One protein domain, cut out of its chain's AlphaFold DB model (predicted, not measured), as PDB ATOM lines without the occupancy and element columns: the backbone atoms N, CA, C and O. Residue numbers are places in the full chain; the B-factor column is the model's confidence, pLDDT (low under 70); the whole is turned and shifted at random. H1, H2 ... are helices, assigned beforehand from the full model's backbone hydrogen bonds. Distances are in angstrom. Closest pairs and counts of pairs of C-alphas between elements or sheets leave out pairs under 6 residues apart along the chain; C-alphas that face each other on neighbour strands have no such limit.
ATOM      1  N   ARG A 171      28.608   7.953 -28.940       61.56
ATOM      2  CA  ARG A 171      29.228   9.192 -28.458       61.56
ATOM      3  C   ARG A 171      29.963   9.000 -27.132       61.56
ATOM      4  O   ARG A 171      31.014   9.596 -26.952       61.56
ATOM      5  N   HIS A 172      29.483   8.139 -26.238       67.69
ATOM      6  CA  HIS A 172      30.156   7.797 -24.981       67.69
ATOM      7  C   HIS A 172      31.455   7.026 -25.216       67.69
ATOM      8  O   HIS A 172      32.453   7.312 -24.570       67.69
ATOM      9  N   LEU A 173      31.478   6.098 -26.177       67.06
ATOM     10  CA  LEU A 173      32.705   5.399 -26.564       67.06
ATOM     11  C   LEU A 173      33.734   6.334 -27.216       67.06
ATOM     12  O   LEU A 173      34.932   6.147 -27.024       67.06
ATOM     13  N   VAL A 174      33.277   7.336 -27.972       63.28
ATOM     14  CA  VAL A 174      34.152   8.287 -28.681       63.28
ATOM     15  C   VAL A 174      34.606   9.448 -27.785       63.28
ATOM     16  O   VAL A 174      35.731   9.922 -27.921       63.28
ATOM     17  N   TYR A 175      33.765   9.890 -26.848       61.03
ATOM     18  CA  TYR A 175      33.981  11.064 -25.996       61.03
ATOM     19  C   TYR A 175      33.866  10.728 -24.508       61.03
ATOM     20  O   TYR A 175      33.346  11.538 -23.737       61.03
ATOM     21  N   PHE A 176      34.339   9.550 -24.080       72.06
ATOM     22  CA  PHE A 176      34.542   9.285 -22.655       72.06
ATOM     23  C   PHE A 176      35.588  10.269 -22.128       72.06
ATOM     24  O   PHE A 176      36.796  10.046 -22.204       72.06
ATOM     25  N   ASP A 177      35.104  11.426 -21.698       76.69
ATOM     26  CA  ASP A 177      35.947  12.558 -21.391       76.69
ATOM     27  C   ASP A 177      36.655  12.371 -20.042       76.69
ATOM     28  O   ASP A 177      36.344  11.500 -19.220       76.69
ATOM     29  N   LEU A 178      37.643  13.231 -19.794       80.75
ATOM     30  CA  LEU A 178      38.382  13.241 -18.537       80.75
ATOM     31  C   LEU A 178      37.450  13.426 -17.320       80.75
ATOM     32  O   LEU A 178      37.763  12.942 -16.231       80.75
ATOM     33  N   SER A 179      36.297  14.083 -17.487       80.88
ATOM     34  CA  SER A 179      35.340  14.330 -16.407       80.88
ATOM     35  C   SER A 179      34.633  13.042 -15.963       80.88
ATOM     36  O   SER A 179      34.567  12.762 -14.760       80.88
ATOM     37  N   ASN A 180      34.221  12.200 -16.915       84.81
ATOM     38  CA  ASN A 180      33.644  10.883 -16.678       84.81
ATOM     39  C   ASN A 180      34.677   9.927 -16.067       84.81
ATOM     40  O   ASN A 180      34.375   9.265 -15.071       84.81
ATOM     41  N   CYS A 181      35.922   9.929 -16.567       86.94
ATOM     42  CA  CYS A 181      37.043   9.204 -15.952       86.94
ATOM     43  C   CYS A 181      37.205   9.568 -14.470       86.94
ATOM     44  O   CYS A 181      37.234   8.696 -13.597       86.94
ATOM     45  N   ILE A 182      37.289  10.867 -14.169       89.19
ATOM     46  CA  ILE A 182      37.452  11.367 -12.800       89.19
ATOM     47  C   ILE A 182      36.255  10.961 -11.934       89.19
ATOM     48  O   ILE A 182      36.446  10.557 -10.785       89.19
ATOM     49  N   PHE A 183      35.029  11.046 -12.452       90.38
ATOM     50  CA  PHE A 183      33.830  10.640 -11.722       90.38
ATOM     51  C   PHE A 183      33.843   9.145 -11.377       90.38
ATOM     52  O   PHE A 183      33.598   8.780 -10.222       90.38
ATOM     53  N   VAL A 184      34.168   8.281 -12.342       92.56
ATOM     54  CA  VAL A 184      34.250   6.829 -12.138       92.56
ATOM     55  C   VAL A 184      35.335   6.491 -11.116       92.56
ATOM     56  O   VAL A 184      35.049   5.806 -10.134       92.56
ATOM     57  N   LEU A 185      36.546   7.038 -11.267       94.06
ATOM     58  CA  LEU A 185      37.649   6.808 -10.327       94.06
ATOM     59  C   LEU A 185      37.309   7.280  -8.907       94.06
ATOM     60  O   LEU A 185      37.574   6.566  -7.939       94.06
ATOM     61  N   LYS A 186      36.655   8.443  -8.765       93.81
ATOM     62  CA  LYS A 186      36.167   8.930  -7.466       93.81
ATOM     63  C   LYS A 186      35.169   7.959  -6.839       93.81
ATOM     64  O   LYS A 186      35.256   7.702  -5.641       93.81
ATOM     65  N   ASN A 187      34.233   7.411  -7.611       94.31
ATOM     66  CA  ASN A 187      33.242   6.470  -7.089       94.31
ATOM     67  C   ASN A 187      33.847   5.105  -6.739       94.31
ATOM     68  O   ASN A 187      33.502   4.551  -5.696       94.31
ATOM     69  N   ILE A 188      34.815   4.612  -7.516       95.88
ATOM     70  CA  ILE A 188      35.594   3.416  -7.160       95.88
ATOM     71  C   ILE A 188      36.336   3.648  -5.838       95.88
ATOM     72  O   ILE A 188      36.208   2.850  -4.910       95.88
ATOM     73  N   GLY A 189      37.041   4.776  -5.702       96.12
ATOM     74  CA  GLY A 189      37.726   5.142  -4.459       96.12
ATOM     75  C   GLY A 189      36.775   5.224  -3.261       96.12
ATOM     76  O   GLY A 189      37.054   4.653  -2.209       96.12
ATOM     77  N   ARG A 190      35.604   5.854  -3.426       94.06
ATOM     78  CA  ARG A 190      34.556   5.903  -2.389       94.06
ATOM     79  C   ARG A 190      34.083   4.506  -1.995       94.06
ATOM     80  O   ARG A 190      33.990   4.226  -0.803       94.06
ATOM     81  N   ALA A 191      33.807   3.630  -2.962       95.38
ATOM     82  CA  ALA A 191      33.386   2.260  -2.687       95.38
ATOM     83  C   ALA A 191      34.442   1.502  -1.869       95.38
ATOM     84  O   ALA A 191      34.100   0.898  -0.852       95.38
ATOM     85  N   LEU A 192      35.723   1.606  -2.244       96.56
ATOM     86  CA  LEU A 192      36.834   0.998  -1.504       96.56
ATOM     87  C   LEU A 192      36.942   1.539  -0.072       96.56
ATOM     88  O   LEU A 192      37.081   0.756   0.867       96.56
ATOM     89  N   ILE A 193      36.801   2.854   0.118       96.56
ATOM     90  CA  ILE A 193      36.776   3.470   1.453       96.56
ATOM     91  C   ILE A 193      35.639   2.881   2.295       96.56
ATOM     92  O   ILE A 193      35.868   2.479   3.434       96.56
ATOM     93  N   PHE A 194      34.423   2.767   1.753       95.31
ATOM     94  CA  PHE A 194      33.304   2.192   2.506       95.31
ATOM     95  C   PHE A 194      33.486   0.701   2.803       95.31
ATOM     96  O   PHE A 194      33.117   0.267   3.895       95.31
ATOM     97  N   VAL A 195      34.113  -0.072   1.908       94.88
ATOM     98  CA  VAL A 195      34.520  -1.457   2.204       94.88
ATOM     99  C   VAL A 195      35.454  -1.484   3.414       94.88
ATOM    100  O   VAL A 195      35.209  -2.241   4.355       94.88
ATOM    101  N   ILE A 196      36.484  -0.634   3.430       95.25
ATOM    102  CA  ILE A 196      37.430  -0.534   4.548       95.25
ATOM    103  C   ILE A 196      36.693  -0.159   5.839       95.25
ATOM    104  O   ILE A 196      36.861  -0.839   6.849       95.25
ATOM    105  N   LEU A 197      35.813   0.846   5.814       94.12
ATOM    106  CA  LEU A 197      35.033   1.267   6.984       94.12
ATOM    107  C   LEU A 197      34.128   0.150   7.525       94.12
ATOM    108  O   LEU A 197      34.042  -0.042   8.739       94.12
ATOM    109  N   ILE A 198      33.487  -0.630   6.649       92.94
ATOM    110  CA  ILE A 198      32.674  -1.791   7.040       92.94
ATOM    111  C   ILE A 198      33.539  -2.858   7.726       92.94
ATOM    112  O   ILE A 198      33.114  -3.436   8.731       92.94
ATOM    113  N   ARG A 199      34.751  -3.113   7.214       92.62
ATOM    114  CA  ARG A 199      35.696  -4.082   7.791       92.62
ATOM    115  C   ARG A 199      36.263  -3.610   9.129       92.62
ATOM    116  O   ARG A 199      36.262  -4.387  10.080       92.62
ATOM    117  N   LEU A 200      36.666  -2.344   9.228       91.00
ATOM    118  CA  LEU A 200      37.130  -1.729  10.475       91.00
ATOM    119  C   LEU A 200      36.050  -1.794  11.554       91.00
ATOM    120  O   LEU A 200      36.306  -2.262  12.658       91.00
ATOM    121  N   ARG A 201      34.812  -1.420  11.209       90.75
ATOM    122  CA  ARG A 201      33.652  -1.591  12.087       90.75
ATOM    123  C   ARG A 201      33.513  -3.036  12.567       90.75
ATOM    124  O   ARG A 201      33.278  -3.256  13.750       90.75
ATOM    125  N   ALA A 202      33.584  -4.009  11.657       88.06
ATOM    126  CA  ALA A 202      33.441  -5.418  12.017       88.06
ATOM    127  C   ALA A 202      34.526  -5.856  13.013       88.06
ATOM    128  O   ALA A 202      34.195  -6.514  13.990       88.06
ATOM    129  N   CYS A 203      35.772  -5.416  12.813       88.88
ATOM    130  CA  CYS A 203      36.889  -5.646  13.733       88.88
ATOM    131  C   CYS A 203      36.661  -5.001  15.114       88.88
ATOM    132  O   CYS A 203      36.873  -5.632  16.141       88.88
ATOM    133  N   ILE A 204      36.148  -3.769  15.177       86.31
ATOM    134  CA  ILE A 204      35.810  -3.147  16.468       86.31
ATOM    135  C   ILE A 204      34.752  -3.982  17.201       86.31
ATOM    136  O   ILE A 204      34.879  -4.246  18.393       86.31
ATOM    137  N   LEU A 205      33.725  -4.443  16.484       86.38
ATOM    138  CA  LEU A 205      32.633  -5.218  17.074       86.38
ATOM    139  C   LEU A 205      33.029  -6.647  17.471       86.38
ATOM    140  O   LEU A 205      32.339  -7.226  18.305       86.38
ATOM    141  N   THR A 206      34.130  -7.219  16.962       85.88
ATOM    142  CA  THR A 206      34.626  -8.503  17.499       85.88
ATOM    143  C   THR A 206      35.093  -8.372  18.945       85.88
ATOM    144  O   THR A 206      34.964  -9.321  19.712       85.88
ATOM    145  N   SER A 207      35.568  -7.189  19.337       84.81
ATOM    146  CA  SER A 207      35.978  -6.895  20.715       84.81
ATOM    147  C   SER A 207      34.805  -6.520  21.629       84.81
ATOM    148  O   SER A 207      34.980  -6.450  22.842       84.81
ATOM    149  N   TYR A 208      33.608  -6.293  21.072       83.31
ATOM    150  CA  TYR A 208      32.402  -5.903  21.811       83.31
ATOM    151  C   TYR A 208      31.204  -6.776  21.404       83.31
ATOM    152  O   TYR A 208      30.388  -6.361  20.575       83.31
ATOM    153  N   PRO A 209      31.070  -7.982  21.989       81.19
ATOM    154  CA  PRO A 209      29.912  -8.840  21.767       81.19
ATOM    155  C   PRO A 209      28.599  -8.117  22.084       81.19
ATOM    156  O   PRO A 209      28.533  -7.296  22.998       81.19
ATOM    157  N   ALA A 210      27.520  -8.470  21.380       80.56
ATOM    158  CA  ALA A 210      26.206  -7.855  21.595       80.56
ATOM    159  C   ALA A 210      25.696  -8.019  23.042       80.56
ATOM    160  O   ALA A 210      25.010  -7.139  23.557       80.56
ATOM    161  N   SER A 211      26.082  -9.103  23.725       83.50
ATOM    162  CA  SER A 211      25.781  -9.334  25.144       83.50
ATOM    163  C   SER A 211      26.364  -8.257  26.061       83.50
ATOM    164  O   SER A 211      25.785  -7.960  27.101       83.50
ATOM    165  N   THR A 212      27.477  -7.639  25.663       85.19
ATOM    166  CA  THR A 212      28.163  -6.607  26.444       85.19
ATOM    167  C   THR A 212      27.432  -5.262  26.387       85.19
ATOM    168  O   THR A 212      27.714  -4.377  27.196       85.19
ATOM    169  N   PHE A 213      26.469  -5.089  25.471       88.06
ATOM    170  CA  PHE A 213      25.744  -3.832  25.284       88.06
ATOM    171  C   PHE A 213      25.036  -3.387  26.572       88.06
ATOM    172  O   PHE A 213      25.332  -2.312  27.086       88.06
ATOM    173  N   HIS A 214      24.181  -4.233  27.150       89.25
ATOM    174  CA  HIS A 214      23.408  -3.883  28.350       89.25
ATOM    175  C   HIS A 214      24.259  -3.750  29.618       89.25
ATOM    176  O   HIS A 214      23.890  -3.009  30.524       89.25
ATOM    177  N   SER A 215      25.403  -4.435  29.679       90.31
ATOM    178  CA  SER A 215      26.352  -4.337  30.797       90.31
ATOM    179  C   SER A 215      27.297  -3.133  30.699       90.31
ATOM    180  O   SER A 215      28.005  -2.830  31.655       90.31
ATOM    181  N   SER A 216      27.364  -2.471  29.541       90.50
ATOM    182  CA  SER A 216      28.260  -1.336  29.309       90.50
ATOM    183  C   SER A 216      27.665  -0.035  29.838       90.50
ATOM    184  O   SER A 216      26.449   0.103  29.941       90.50
ATOM    185  N   ASN A 217      28.505   0.965  30.112       94.12
ATOM    186  CA  ASN A 217      28.011   2.301  30.451       94.12
ATOM    187  C   ASN A 217      27.317   2.990  29.253       94.12
ATOM    188  O   ASN A 217      27.483   2.592  28.098       94.12
ATOM    189  N   VAL A 218      26.566   4.062  29.528       94.31
ATOM    190  CA  VAL A 218      25.764   4.776  28.516       94.31
ATOM    191  C   VAL A 218      26.598   5.347  27.363       94.31
ATOM    192  O   VAL A 218      26.129   5.391  26.227       94.31
ATOM    193  N   VAL A 219      27.847   5.745  27.622       94.00
ATOM    194  CA  VAL A 219      28.748   6.285  26.592       94.00
ATOM    195  C   VAL A 219      29.112   5.185  25.600       94.00
ATOM    196  O   VAL A 219      28.946   5.360  24.394       94.00
ATOM    197  N   VAL A 220      29.532   4.022  26.099       90.69
ATOM    198  CA  VAL A 220      29.860   2.858  25.268       90.69
ATOM    199  C   VAL A 220      28.620   2.356  24.531       90.69
ATOM    200  O   VAL A 220      28.702   2.104  23.333       90.69
ATOM    201  N   GLN A 221      27.457   2.285  25.183       92.25
ATOM    202  CA  GLN A 221      26.199   1.928  24.513       92.25
ATOM    203  C   GLN A 221      25.869   2.886  23.360       92.25
ATOM    204  O   GLN A 221      25.519   2.444  22.265       92.25
ATOM    205  N   SER A 222      26.027   4.194  23.575       92.25
ATOM    206  CA  SER A 222      25.768   5.216  22.554       92.25
ATOM    207  C   SER A 222      26.725   5.084  21.366       92.25
ATOM    208  O   SER A 222      26.291   5.111  20.213       92.25
ATOM    209  N   LEU A 223      28.017   4.867  21.636       90.50
ATOM    210  CA  LEU A 223      29.026   4.624  20.603       90.50
ATOM    211  C   LEU A 223      28.738   3.341  19.823       90.50
ATOM    212  O   LEU A 223      28.772   3.352  18.594       90.50
ATOM    213  N   LEU A 224      28.405   2.249  20.515       89.75
ATOM    214  CA  LEU A 224      28.034   0.992  19.875       89.75
ATOM    215  C   LEU A 224      26.802   1.185  18.991       89.75
ATOM    216  O   LEU A 224      26.834   0.775  17.836       89.75
ATOM    217  N   CYS A 225      25.760   1.863  19.473       89.00
ATOM    218  CA  CYS A 225      24.565   2.168  18.683       89.00
ATOM    219  C   CYS A 225      24.917   2.917  17.388       89.00
ATOM    220  O   CYS A 225      24.514   2.504  16.297       89.00
ATOM    221  N   PHE A 226      25.756   3.953  17.482       89.12
ATOM    222  CA  PHE A 226      26.237   4.696  16.319       89.12
ATOM    223  C   PHE A 226      27.036   3.811  15.346       89.12
ATOM    224  O   PHE A 226      26.798   3.831  14.137       89.12
ATOM    225  N   ILE A 227      27.943   2.976  15.862       89.25
ATOM    226  CA  ILE A 227      28.723   2.018  15.068       89.25
ATOM    227  C   ILE A 227      27.802   0.985  14.403       89.25
ATOM    228  O   ILE A 227      28.015   0.614  13.250       89.25
ATOM    229  N   TYR A 228      26.756   0.512  15.079       85.94
ATOM    230  CA  TYR A 228      25.777  -0.391  14.482       85.94
ATOM    231  C   TYR A 228      24.999   0.290  13.353       85.94
ATOM    232  O   TYR A 228      24.921  -0.284  12.264       85.94
ATOM    233  N   GLY A 229      24.513   1.515  13.572       86.00
ATOM    234  CA  GLY A 229      23.763   2.293  12.584       86.00
ATOM    235  C   GLY A 229      24.582   2.702  11.355       86.00
ATOM    236  O   GLY A 229      24.066   2.694  10.235       86.00
ATOM    237  N   SER A 230      25.881   2.979  11.520       89.56
ATOM    238  CA  SER A 230      26.754   3.401  10.415       89.56
ATOM    239  C   SER A 230      26.904   2.339   9.320       89.56
ATOM    240  O   SER A 230      27.090   2.692   8.155       89.56
ATOM    241  N   LYS A 231      26.719   1.046   9.648       88.94
ATOM    242  CA  LYS A 231      26.716  -0.059   8.670       88.94
ATOM    243  C   LYS A 231      25.766   0.216   7.509       88.94
ATOM    244  O   LYS A 231      26.131  -0.016   6.360       88.94
ATOM    245  N   THR A 232      24.561   0.692   7.813       88.12
ATOM    246  CA  THR A 232      23.527   0.959   6.810       88.12
ATOM    247  C   THR A 232      23.962   2.092   5.891       88.12
ATOM    248  O   THR A 232      23.916   1.948   4.672       88.12
ATOM    249  N   ALA A 233      24.473   3.187   6.460       91.19
ATOM    250  CA  ALA A 233      24.956   4.318   5.677       91.19
ATOM    251  C   ALA A 233      26.143   3.939   4.777       91.19
ATOM    252  O   ALA A 233      26.163   4.300   3.598       91.19
ATOM    253  N   PHE A 234      27.109   3.180   5.299       93.88
ATOM    254  CA  PHE A 234      28.265   2.724   4.526       93.88
ATOM    255  C   PHE A 234      27.860   1.750   3.423       93.88
ATOM    256  O   PHE A 234      28.295   1.909   2.288       93.88
ATOM    257  N   GLY A 235      26.985   0.786   3.729       92.94
ATOM    258  CA  GLY A 235      26.481  -0.176   2.753       92.94
ATOM    259  C   GLY A 235      25.740   0.501   1.601       92.94
ATOM    260  O   GLY A 235      26.034   0.221   0.441       92.94
ATOM    261  N   LEU A 236      24.842   1.443   1.904       92.44
ATOM    262  CA  LEU A 236      24.111   2.196   0.884       92.44
ATOM    263  C   LEU A 236      25.048   3.028   0.003       92.44
ATOM    264  O   LEU A 236      24.943   2.958  -1.217       92.44
ATOM    265  N   ASN A 237      25.991   3.775   0.591       93.56
ATOM    266  CA  ASN A 237      26.949   4.552  -0.200       93.56
ATOM    267  C   ASN A 237      27.863   3.663  -1.049       93.56
ATOM    268  O   ASN A 237      28.163   4.023  -2.183       93.56
ATOM    269  N   MET A 238      28.306   2.521  -0.515       95.31
ATOM    270  CA  MET A 238      29.150   1.573  -1.237       95.31
ATOM    271  C   MET A 238      28.431   1.040  -2.478       95.31
ATOM    272  O   MET A 238      28.956   1.160  -3.581       95.31
ATOM    273  N   MET A 239      27.216   0.506  -2.312       94.12
ATOM    274  CA  MET A 239      26.441  -0.037  -3.431       94.12
ATOM    275  C   MET A 239      26.081   1.048  -4.447       94.12
ATOM    276  O   MET A 239      26.173   0.820  -5.650       94.12
ATOM    277  N   TYR A 240      25.736   2.245  -3.970       93.50
ATOM    278  CA  TYR A 240      25.433   3.379  -4.834       93.50
ATOM    279  C   TYR A 240      26.644   3.828  -5.658       93.50
ATOM    280  O   TYR A 240      26.517   4.043  -6.859       93.50
ATOM    281  N   ALA A 241      27.827   3.920  -5.044       94.81
ATOM    282  CA  ALA A 241      29.056   4.291  -5.740       94.81
ATOM    283  C   ALA A 241      29.482   3.226  -6.765       94.81
ATOM    284  O   ALA A 241      29.903   3.574  -7.866       94.81
ATOM    285  N   ILE A 242      29.323   1.936  -6.443       96.00
ATOM    286  CA  ILE A 242      29.576   0.838  -7.390       96.00
ATOM    287  C   ILE A 242      28.627   0.941  -8.588       96.00
ATOM    288  O   ILE A 242      29.075   0.898  -9.731       96.00
ATOM    289  N   ALA A 243      27.328   1.126  -8.342       94.06
ATOM    290  CA  ALA A 243      26.343   1.247  -9.409       94.06
ATOM    291  C   ALA A 243      26.586   2.494 -10.282       94.06
ATOM    292  O   ALA A 243      26.534   2.392 -11.509       94.06
ATOM    293  N   ALA A 244      26.950   3.631  -9.676       92.62
ATOM    294  CA  ALA A 244      27.347   4.844 -10.388       92.62
ATOM    295  C   ALA A 244      28.567   4.604 -11.281       92.62
ATOM    296  O   ALA A 244      28.540   4.917 -12.466       92.62
ATOM    297  N   ALA A 245      29.622   3.996 -10.730       94.00
ATOM    298  CA  ALA A 245      30.837   3.701 -11.473       94.00
ATOM    299  C   ALA A 245      30.556   2.780 -12.667       94.00
ATOM    300  O   ALA A 245      30.963   3.099 -13.781       94.00
ATOM    301  N   ILE A 246      29.826   1.679 -12.462       93.62
ATOM    302  CA  ILE A 246      29.521   0.707 -13.522       93.62
ATOM    303  C   ILE A 246      28.677   1.354 -14.621       93.62
ATOM    304  O   ILE A 246      29.024   1.290 -15.797       93.62
ATOM    305  N   THR A 247      27.567   1.989 -14.250       89.94
ATOM    306  CA  THR A 247      26.597   2.476 -15.237       89.94
ATOM    307  C   THR A 247      27.078   3.704 -16.004       89.94
ATOM    308  O   THR A 247      26.776   3.808 -17.193       89.94
ATOM    309  N   VAL A 248      27.866   4.587 -15.379       89.00
ATOM    310  CA  VAL A 248      28.533   5.696 -16.080       89.00
ATOM    311  C   VAL A 248      29.668   5.176 -16.959       89.00
ATOM    312  O   VAL A 248      29.821   5.651 -18.076       89.00
ATOM    313  N   SER A 249      30.424   4.154 -16.539       88.81
ATOM    314  CA  SER A 249      31.478   3.574 -17.395       88.81
ATOM    315  C   SER A 249      30.911   2.999 -18.695       88.81
ATOM    316  O   SER A 249      31.500   3.184 -19.754       88.81
ATOM    317  N   VAL A 250      29.743   2.351 -18.629       87.00
ATOM    318  CA  VAL A 250      29.074   1.743 -19.794       87.00
ATOM    319  C   VAL A 250      28.230   2.760 -20.589       87.00
ATOM    320  O   VAL A 250      27.730   2.435 -21.662       87.00
ATOM    321  N   GLY A 251      28.074   3.995 -20.103       79.44
ATOM    322  CA  GLY A 251      27.320   5.048 -20.799       79.44
ATOM    323  C   GLY A 251      25.800   4.914 -20.689       79.44
ATOM    324  O   GLY A 251      25.059   5.428 -21.524       79.44
ATOM    325  N   ILE A 252      25.309   4.200 -19.670       82.62
ATOM    326  CA  ILE A 252      23.867   4.073 -19.402       82.62
ATOM    327  C   ILE A 252      23.323   5.376 -18.797       82.62
ATOM    328  O   ILE A 252      22.225   5.822 -19.149       82.62
ATOM    329  N   TYR A 253      24.097   5.981 -17.893       83.00
ATOM    330  CA  TYR A 253      23.749   7.191 -17.152       83.00
ATOM    331  C   TYR A 253      24.891   8.204 -17.189       83.00
ATOM    332  O   TYR A 253      26.051   7.829 -17.347       83.00
ATOM    333  N   ASP A 254      24.546   9.470 -16.977       81.50
ATOM    334  CA  ASP A 254      25.508  10.563 -16.847       81.50
ATOM    335  C   ASP A 254      25.866  10.789 -15.368       81.50
ATOM    336  O   ASP A 254      25.068  10.460 -14.485       81.50
ATOM    337  N   PRO A 255      27.018  11.402 -15.038       85.06
ATOM    338  CA  PRO A 255      27.370  11.732 -13.654       85.06
ATOM    339  C   PRO A 255      26.288  12.516 -12.892       85.06
ATOM    340  O   PRO A 255      26.126  12.332 -11.685       85.06
ATOM    341  N   CYS A 256      25.529  13.374 -13.584       82.62
ATOM    342  CA  CYS A 256      24.446  14.159 -12.990       82.62
ATOM    343  C   CYS A 256      23.206  13.329 -12.617       82.62
ATOM    344  O   CYS A 256      22.476  13.728 -11.710       82.62
ATOM    345  N   ASP A 257      23.011  12.157 -13.235       83.88
ATOM    346  CA  ASP A 257      21.953  11.204 -12.870       83.88
ATOM    347  C   ASP A 257      22.241  10.527 -11.511       83.88
ATOM    348  O   ASP A 257      21.368   9.862 -10.945       83.88
ATOM    349  N   TRP A 258      23.449  10.707 -10.956       89.00
ATOM    350  CA  TRP A 258      23.907  10.091  -9.709       89.00
ATOM    351  C   TRP A 258      24.126  11.101  -8.561       89.00
ATOM    352  O   TRP A 258      25.205  11.121  -7.958       89.00
ATOM    353  N   PRO A 259      23.115  11.897  -8.148       90.25
ATOM    354  CA  PRO A 259      23.272  12.826  -7.034       90.25
ATOM    355  C   PRO A 259      23.564  12.079  -5.720       90.25
ATOM    356  O   PRO A 259      23.128  10.930  -5.554       90.25
TER     357      PRO A 259
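AT A GLANCE: This is residues 171 to 259 of the 285 residues of the protein "MBOAT_2 domain-containing protein" of Coleophoma crateriformis (UniProt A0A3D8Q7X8). Two long helices, H4 and H2, run side by side in opposite ways and make a rod; the short H3 sits at the turn between them, and the short H1 lies beyond the other end. After H4, residues 250 to 259, which hold no named helix, fold back at the end of H4 and run off to one side of the rod, away from its axis. The printed part has 89 residues with four named helices, in the order H1, H2, H3, H4, and no named strand; its class is all helix. It is only just loose, close to extended, with a radius of gyration of the C-alphas of 18.2 A and spans of 61 by 19 by 15 A.

HOW THE PARTS SIT: Begin with H4, residues 218 to 249, the longest helix. It touches H2, residues 178 to 206, at a shallow tilt of 29 degrees, opposite ways; look at Ala 191 and Met 238, whose C-alphas, the closest, are 4.5 A apart. With residues 220 to 224 alone, H4 touches H3, residues 212 to 215; the closest C-alphas, those of Phe 213 and Gln 221, are 5.8 A apart. H1, residues 171 to 174, is apart from H2, H3 and H4, and H2 is apart from H3. Every O i to N i+4 pair is within hydrogen-bond range in H2, and 25 of 28 are in H4; H1 and H3 are too short for such a pair.

IN THESE COORDINATES: Find C-alpha 218 at (25.764, 4.776, 28.516); from there H4 runs 46.3 A to C-alpha 249 at (31.478, 3.574, -17.395). H2 starts from C-alpha 178 at (38.382, 13.241, -18.537) and measures 42.3 A to C-alpha 206. H1 and H3 have four residues each.

THE WHOLE: The two C-alphas farthest apart, those of Val 174 and Ser 215, are 61.3 A apart. The printed part has no cut, and its three links between helices are tight. The mean pLDDT of the printed part is 88.1; residues 171 to 175 are under 70.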